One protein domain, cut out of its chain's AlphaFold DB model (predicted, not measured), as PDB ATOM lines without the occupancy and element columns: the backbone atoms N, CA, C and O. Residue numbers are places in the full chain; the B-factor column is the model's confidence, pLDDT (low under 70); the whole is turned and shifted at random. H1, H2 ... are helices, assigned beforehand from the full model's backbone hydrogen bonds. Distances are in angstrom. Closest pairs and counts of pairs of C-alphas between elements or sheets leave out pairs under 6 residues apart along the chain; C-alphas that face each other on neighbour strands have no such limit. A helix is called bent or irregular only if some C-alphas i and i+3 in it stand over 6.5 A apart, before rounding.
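Overview. This is residues 525 to 578 of the 579 residues of the protein "CCHC-type domain-containing protein" of Aphanomyces euteiches (UniProt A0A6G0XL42). This is a loose, open loop of chain: the one longer helix, H1, makes one side, a long link, residues 540 to 560, runs out from its last residue and back, and the three short helices H2, H3 and H4 lie toward the end of the shape where H1 begins. At the opposite end, residues 536 to 541, of which 536 to 539 belong to H1, and residues 545 to 554 stick out. The printed part has 54 residues with four named helices, in the order H1, H2, H3, H4, and no named strand; the class is all helix. The whole is loose, with a radius of gyration of the C-alphas of 13.5 A, and elongated, spanning 39 by 22 by 17 A.

Along the chain. Find C-alpha 525 at (61.143, 58.498, 185.292); from there H1, residues 525 to 539, runs 21.0 A to C-alpha 539 at (76.182, 45.003, 179.581). After the link, look for H2 at residues 561 to 564, 5.3 A from first to last C-alpha. H3 follows at residues 567 to 572, 9.7 A long; it is irregular, with C-alphas 568 and 571 8.1 A apart. H4, residues 575 to 578, is 5.1 A long and ends at C-alpha 578, at (65.140, 58.446, 178.258).

Arrangement. Begin at H1, where residues 528 to 532 alone touch H4. The two helices only just touch, with 3 pairs of C-alphas within 8 A; the closest are those of Phe 529 and Val 578, 6.0 A apart. H1 and H3 are close but not clearly touching, and their closest C-alphas, those of Leu 525 and Ala 570, are 7.5 A apart. H1 and H3 run the same way at a steep tilt of 65 degrees. H3 and H4 are apart, but only just, with 8.1 A between their closest C-alphas. H2 and H3 meet only through their link, and H2 is apart from both H1 and H4. In the backbone of H1 every O i to N i+4 pair is within hydrogen-bond range; in H3 0 of 2 are, beside 2 of 3 O i to N i+3 pairs, and H2 and H4 are too short for an O i to N i+4 pair.

Size, cuts and confidence. Look at Gln 548 and Arg 565 for the two C-alphas farthest apart, 39.7 A, while the first and last printed C-alphas, of Leu 525 and Val 578, are 8.1 A apart. The link from H1 to H2, 21 residues, is long, and its C-alphas lie 6 to 23 A from the mean of all C-alphas; the links from H2 to H3 and from H3 to H4 are tight. The printed part has no cut. The mean pLDDT of the printed part is 83.3, and the model's confidence is low, under 70, at residues 561 to 568.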
ATOM      1  N   LEU A 525      60.265  58.151 186.413       87.56
ATOM      2  CA  LEU A 525      61.143  58.498 185.292       87.56
ATOM      3  C   LEU A 525      62.618  58.303 185.658       87.56
ATOM      4  O   LEU A 525      63.376  57.711 184.894       87.56
ATOM      5  N   GLU A 526      63.011  58.753 186.848       89.75
ATOM      6  CA  GLU A 526      64.350  58.548 187.401       89.75
ATOM      7  C   GLU A 526      64.670  57.061 187.565       89.75
ATOM      8  O   GLU A 526      65.751  56.618 187.182       89.75
ATOM      9  N   THR A 527      63.726  56.274 188.087       90.56
ATOM     10  CA  THR A 527      63.875  54.820 188.208       90.56
ATOM     11  C   THR A 527      64.048  54.162 186.841       90.56
ATOM     12  O   THR A 527      64.931  53.316 186.682       90.56
ATOM     13  N   ARG A 528      63.249  54.561 185.842       91.88
ATOM     14  CA  ARG A 528      63.367  54.053 184.468       91.88
ATOM     15  C   ARG A 528      64.730  54.385 183.860       91.88
ATOM     16  O   ARG A 528      65.377  53.480 183.342       91.88
ATOM     17  N   PHE A 529      65.199  55.627 183.991       92.25
ATOM     18  CA  PHE A 529      66.530  56.034 183.532       92.25
ATOM     19  C   PHE A 529      67.639  55.216 184.199       92.25
ATOM     20  O   PHE A 529      68.453  54.612 183.509       92.25
ATOM     21  N   LEU A 530      67.642  55.131 185.534       93.31
ATOM     22  CA  LEU A 530      68.653  54.369 186.274       93.31
ATOM     23  C   LEU A 530      68.672  52.888 185.886       93.31
ATOM     24  O   LEU A 530      69.741  52.283 185.847       93.31
ATOM     25  N   THR A 531      67.507  52.316 185.580       92.62
ATOM     26  CA  THR A 531      67.390  50.924 185.127       92.62
ATOM     27  C   THR A 531      67.982  50.742 183.732       92.62
ATOM     28  O   THR A 531      68.800  49.848 183.533       92.62
ATOM     29  N   LEU A 532      67.597  51.591 182.773       92.06
ATOM     30  CA  LEU A 532      68.072  51.505 181.389       92.06
ATOM     31  C   LEU A 532      69.570  51.799 181.288       92.06
ATOM     32  O   LEU A 532      70.317  50.994 180.737       92.06
ATOM     33  N   PHE A 533      70.016  52.910 181.874       91.69
ATOM     34  CA  PHE A 533      71.410  53.340 181.808       91.69
ATOM     35  C   PHE A 533      72.318  52.415 182.622       91.69
ATOM     36  O   PHE A 533      73.396  52.035 182.176       91.69
ATOM     37  N   GLY A 534      71.857  51.974 183.797       92.31
ATOM     38  CA  GLY A 534      72.567  50.975 184.591       92.31
ATOM     39  C   GLY A 534      72.736  49.658 183.837       92.31
ATOM     40  O   GLY A 534      73.814  49.070 183.885       92.31
ATOM     41  N   LYS A 535      71.711  49.218 183.095       91.25
ATOM     42  CA  LYS A 535      71.807  48.033 182.239       91.25
ATOM     43  C   LYS A 535      72.808  48.232 181.099       91.25
ATOM     44  O   LYS A 535      73.640  47.359 180.902       91.25
ATOM     45  N   GLU A 536      72.784  49.373 180.409       89.31
ATOM     46  CA  GLU A 536      73.753  49.679 179.344       89.31
ATOM     47  C   GLU A 536      75.201  49.625 179.858       89.31
ATOM     48  O   GLU A 536      76.058  49.003 179.236       89.31
ATOM     49  N   LEU A 537      75.468  50.197 181.037       91.38
ATOM     50  CA  LEU A 537      76.793  50.151 181.662       91.38
ATOM     51  C   LEU A 537      77.183  48.751 182.162       91.38
ATOM     52  O   LEU A 537      78.368  48.413 182.160       91.38
ATOM     53  N   LEU A 538      76.215  47.956 182.626       91.25
ATOM     54  CA  LEU A 538      76.436  46.582 183.081       91.25
ATOM     55  C   LEU A 538      76.763  45.665 181.897       91.25
ATOM     56  O   LEU A 538      77.756  44.944 181.948       91.25
ATOM     57  N   ASP A 539      75.972  45.745 180.827       89.38
ATOM     58  CA  ASP A 539      76.182  45.003 179.581       89.38
ATOM     59  C   ASP A 539      77.513  45.415 178.920       89.38
ATOM     60  O   ASP A 539      78.193  44.590 178.313       89.38
ATOM     61  N   ALA A 540      77.930  46.678 179.093       87.00
ATOM     62  CA  ALA A 540      79.231  47.185 178.659       87.00
ATOM     63  C   ALA A 540      80.415  46.777 179.559       87.00
ATOM     64  O   ALA A 540      81.560  47.080 179.228       87.00
ATOM     65  N   GLY A 541      80.174  46.141 180.710       88.31
ATOM     66  CA  GLY A 541      81.222  45.762 181.664       88.31
ATOM     67  C   GLY A 541      81.865  46.936 182.418       88.31
ATOM     68  O   GLY A 541      82.887  46.752 183.077       88.31
ATOM     69  N   VAL A 542      81.277  48.136 182.352       89.81
ATOM     70  CA  VAL A 542      81.760  49.339 183.057       89.81
ATOM     71  C   VAL A 542      81.419  49.274 184.545       89.81
ATOM     72  O   VAL A 542      82.194  49.720 185.393       89.81
ATOM     73  N   ILE A 543      80.261  48.700 184.880       92.12
ATOM     74  CA  ILE A 543      79.834  48.461 186.262       92.12
ATOM     75  C   ILE A 543      79.584  46.973 186.507       92.12
ATOM     76  O   ILE A 543      79.403  46.190 185.581       92.12
ATOM     77  N   ARG A 544      79.541  46.580 187.782       92.88
ATOM     78  CA  ARG A 544      79.218  45.212 188.208       92.88
ATOM     79  C   ARG A 544      78.384  45.209 189.480       92.88
ATOM     80  O   ARG A 544      78.484  46.122 190.301       92.88
ATOM     81  N   HIS A 545      77.618  44.145 189.690       91.69
ATOM     82  CA  HIS A 545      76.911  43.939 190.950       91.69
ATOM     83  C   HIS A 545      77.896  43.669 192.099       91.69
ATOM     84  O   HIS A 545      78.756  42.797 192.005       91.69
ATOM     85  N   ASN A 546      77.753  44.409 193.204       90.00
ATOM     86  CA  ASN A 546      78.510  44.191 194.438       90.00
ATOM     87  C   ASN A 546      77.639  44.477 195.674       90.00
ATOM     88  O   ASN A 546      77.626  45.588 196.205       90.00
ATOM     89  N   GLN A 547      76.905  43.466 196.141       86.19
ATOM     90  CA  GLN A 547      76.023  43.588 197.313       86.19
ATOM     91  C   GLN A 547      76.796  43.675 198.643       86.19
ATOM     92  O   GLN A 547      76.282  44.202 199.633       86.19
ATOM     93  N   GLN A 548      78.044  43.200 198.653       87.69
ATOM     94  CA  GLN A 548      78.907  43.131 199.835       87.69
ATOM     95  C   GLN A 548      79.697  44.422 200.085       87.69
ATOM     96  O   GLN A 548      80.431  44.508 201.068       87.69
ATOM     97  N   SER A 549      79.553  45.442 199.230       87.75
ATOM     98  CA  SER A 549      80.266  46.708 199.400       87.75
ATOM     99  C   SER A 549      79.965  47.341 200.761       87.75
ATOM    100  O   SER A 549      78.814  47.624 201.100       87.75
ATOM    101  N   GLN A 550      81.016  47.623 201.528       88.12
ATOM    102  CA  GLN A 550      80.927  48.417 202.755       88.12
ATOM    103  C   GLN A 550      80.764  49.919 202.466       88.12
ATOM    104  O   GLN A 550      80.505  50.697 203.377       88.12
ATOM    105  N   TRP A 551      80.872  50.317 201.196       90.00
ATOM    106  CA  TRP A 551      80.758  51.693 200.730       90.00
ATOM    107  C   TRP A 551      79.509  51.862 199.870       90.00
ATOM    108  O   TRP A 551      79.248  51.053 198.975       90.00
ATOM    109  N   CYS A 552      78.735  52.915 200.118       90.62
ATOM    110  CA  CYS A 552      77.596  53.269 199.277       90.62
ATOM    111  C   CYS A 552      77.350  54.778 199.301       90.62
ATOM    112  O   CYS A 552      77.188  55.367 200.373       90.62
ATOM    113  N   SER A 553      77.273  55.381 198.115       89.19
ATOM    114  CA  SER A 553      76.918  56.781 197.895       89.19
ATOM    115  C   SER A 553      75.556  56.893 197.194       89.19
ATOM    116  O   SER A 553      75.139  55.968 196.491       89.19
ATOM    117  N   PRO A 554      74.822  58.002 197.396       87.00
ATOM    118  CA  PRO A 554      73.531  58.183 196.754       87.00
ATOM    119  C   PRO A 554      73.711  58.519 195.272       87.00
ATOM    120  O   PRO A 554      74.536  59.361 194.920       87.00
ATOM    121  N   VAL A 555      72.877  57.929 194.417       88.06
ATOM    122  CA  VAL A 555      72.791  58.303 193.002       88.06
ATOM    123  C   VAL A 555      71.764  59.422 192.841       88.06
ATOM    124  O   VAL A 555      70.704  59.399 193.468       88.06
ATOM    125  N   ASN A 556      72.084  60.422 192.021       88.94
ATOM    126  CA  ASN A 556      71.201  61.544 191.726       88.94
ATOM    127  C   ASN A 556      71.056  61.700 190.207       88.94
ATOM    128  O   ASN A 556      71.958  62.257 189.580       88.94
ATOM    129  N   PRO A 557      69.965  61.203 189.601       88.12
ATOM    130  CA  PRO A 557      69.692  61.439 188.189       88.12
ATOM    131  C   PRO A 557      69.483  62.932 187.931       88.12
ATOM    132  O   PRO A 557      68.727  63.596 188.640       88.12
ATOM    133  N   VAL A 558      70.147  63.471 186.911       84.44
ATOM    134  CA  VAL A 558      70.046  64.889 186.553       84.44
ATOM    135  C   VAL A 558      69.654  65.010 185.092       84.44
ATOM    136  O   VAL A 558      70.379  64.567 184.205       84.44
ATOM    137  N   ILE A 559      68.523  65.669 184.838       80.62
ATOM    138  CA  ILE A 559      68.070  65.963 183.479       80.62
ATOM    139  C   ILE A 559      68.932  67.086 182.902       80.62
ATOM    140  O   ILE A 559      68.902  68.228 183.388       80.62
ATOM    141  N   LYS A 560      69.677  66.754 181.845       76.81
ATOM    142  CA  LYS A 560      70.482  67.704 181.072       76.81
ATOM    143  C   LYS A 560      69.589  68.757 180.387       76.81
ATOM    144  O   LYS A 560      68.421  68.466 180.107       76.81
ATOM    145  N   PRO A 561      70.092  69.977 180.121       68.12
ATOM    146  CA  PRO A 561      69.284  71.107 179.641       68.12
ATOM    147  C   PRO A 561      68.397  70.796 178.422       68.12
ATOM    148  O   PRO A 561      67.219  71.160 178.405       68.12
ATOM    149  N   GLU A 562      68.924  70.035 177.462       59.03
ATOM    150  CA  GLU A 562      68.231  69.548 176.257       59.03
ATOM    151  C   GLU A 562      66.931  68.774 176.574       59.03
ATOM    152  O   GLU A 562      65.892  68.969 175.935       59.03
ATOM    153  N   GLY A 563      66.949  67.932 177.615       58.66
ATOM    154  CA  GLY A 563      65.810  67.110 178.036       58.66
ATOM    155  C   GLY A 563      64.742  67.881 178.820       58.66
ATOM    156  O   GLY A 563      63.566  67.504 178.815       58.66
ATOM    157  N   ARG A 564      65.101  69.012 179.450       62.41
ATOM    158  CA  ARG A 564      64.175  69.799 180.293       62.41
ATOM    159  C   ARG A 564      62.994  70.365 179.502       62.41
ATOM    160  O   ARG A 564      61.880  70.419 180.021       62.41
ATOM    161  N   ARG A 565      63.204  70.731 178.231       56.38
ATOM    162  CA  ARG A 565      62.151  71.270 177.342       56.38
ATOM    163  C   ARG A 565      61.081  70.230 176.983       56.38
ATOM    164  O   ARG A 565      59.959  70.607 176.652       56.38
ATOM    165  N   LYS A 566      61.400  68.934 177.082       58.66
ATOM    166  CA  LYS A 566      60.528  67.822 176.667       58.66
ATOM    167  C   LYS A 566      59.780  67.154 177.828       58.66
ATOM    168  O   LYS A 566      58.948  66.282 177.585       58.66
ATOM    169  N   LEU A 567      60.037  67.561 179.079       68.19
ATOM    170  CA  LEU A 567      59.549  66.878 180.290       68.19
ATOM    171  C   LEU A 567      58.015  66.742 180.354       68.19
ATOM    172  O   LEU A 567      57.498  65.802 180.946       68.19
ATOM    173  N   LYS A 568      57.276  67.652 179.704       67.06
ATOM    174  CA  LYS A 568      55.803  67.617 179.628       67.06
ATOM    175  C   LYS A 568      55.244  66.372 178.917       67.06
ATOM    176  O   LYS A 568      54.059  66.100 179.056       67.06
ATOM    177  N   ALA A 569      56.070  65.650 178.159       71.06
ATOM    178  CA  ALA A 569      55.705  64.423 177.455       71.06
ATOM    179  C   ALA A 569      56.538  63.208 177.909       71.06
ATOM    180  O   ALA A 569      56.581  62.213 177.191       71.06
ATOM    181  N   ALA A 570      57.195  63.282 179.075       70.12
ATOM    182  CA  ALA A 570      58.137  62.255 179.528       70.12
ATOM    183  C   ALA A 570      57.520  60.859 179.686       70.12
ATOM    184  O   ALA A 570      58.172  59.859 179.401       70.12
ATOM    185  N   ASP A 571      56.233  60.790 180.030       75.44
ATOM    186  CA  ASP A 571      55.501  59.523 180.139       75.44
ATOM    187  C   ASP A 571      55.348  58.798 178.788       75.44
ATOM    188  O   ASP A 571      55.030  57.612 178.753       75.44
ATOM    189  N   LYS A 572      55.580  59.497 177.668       80.12
ATOM    190  CA  LYS A 572      55.517  58.954 176.303       80.12
ATOM    191  C   LYS A 572      56.894  58.713 175.683       80.12
ATOM    192  O   LYS A 572      56.954  58.305 174.527       80.12
ATOM    193  N   TRP A 573      57.979  58.994 176.405       83.25
ATOM    194  CA  TRP A 573      59.327  58.826 175.869       83.25
ATOM    195  C   TRP A 573      59.638  57.354 175.619       83.25
ATOM    196  O   TRP A 573      59.354  56.488 176.455       83.25
ATOM    197  N   THR A 574      60.264  57.076 174.483       84.81
ATOM    198  CA  THR A 574      60.881  55.775 174.202       84.81
ATOM    199  C   THR A 574      62.109  55.562 175.094       84.81
ATOM    200  O   THR A 574      62.614  56.510 175.694       84.81
ATOM    201  N   ASP A 575      62.605  54.328 175.204       83.62
ATOM    202  CA  ASP A 575      63.802  54.050 176.015       83.62
ATOM    203  C   ASP A 575      65.034  54.839 175.531       83.62
ATOM    204  O   ASP A 575      65.874  55.200 176.346       83.62
ATOM    205  N   ASP A 576      65.111  55.175 174.240       77.88
ATOM    206  CA  ASP A 576      66.167  56.037 173.676       77.88
ATOM    207  C   ASP A 576      65.997  57.514 173.931       77.88
ATOM    208  O   ASP A 576      66.936  58.271 173.760       77.88
ATOM    209  N   GLU A 577      64.777  57.956 174.202       79.50
ATOM    210  CA  GLU A 577      64.550  59.348 174.573       79.50
ATOM    211  C   GLU A 577      64.795  59.555 176.069       79.50
ATOM    212  O   GLU A 577      64.963  60.690 176.513       79.50
ATOM    213  N   VAL A 578      64.773  58.463 176.842       81.75
ATOM    214  CA  VAL A 578      65.140  58.446 178.258       81.75
ATOM    215  C   VAL A 578      66.660  58.401 178.441       81.75
ATOM    216  O   VAL A 578      67.150  59.089 179.338       81.75
TER     217      VAL A 578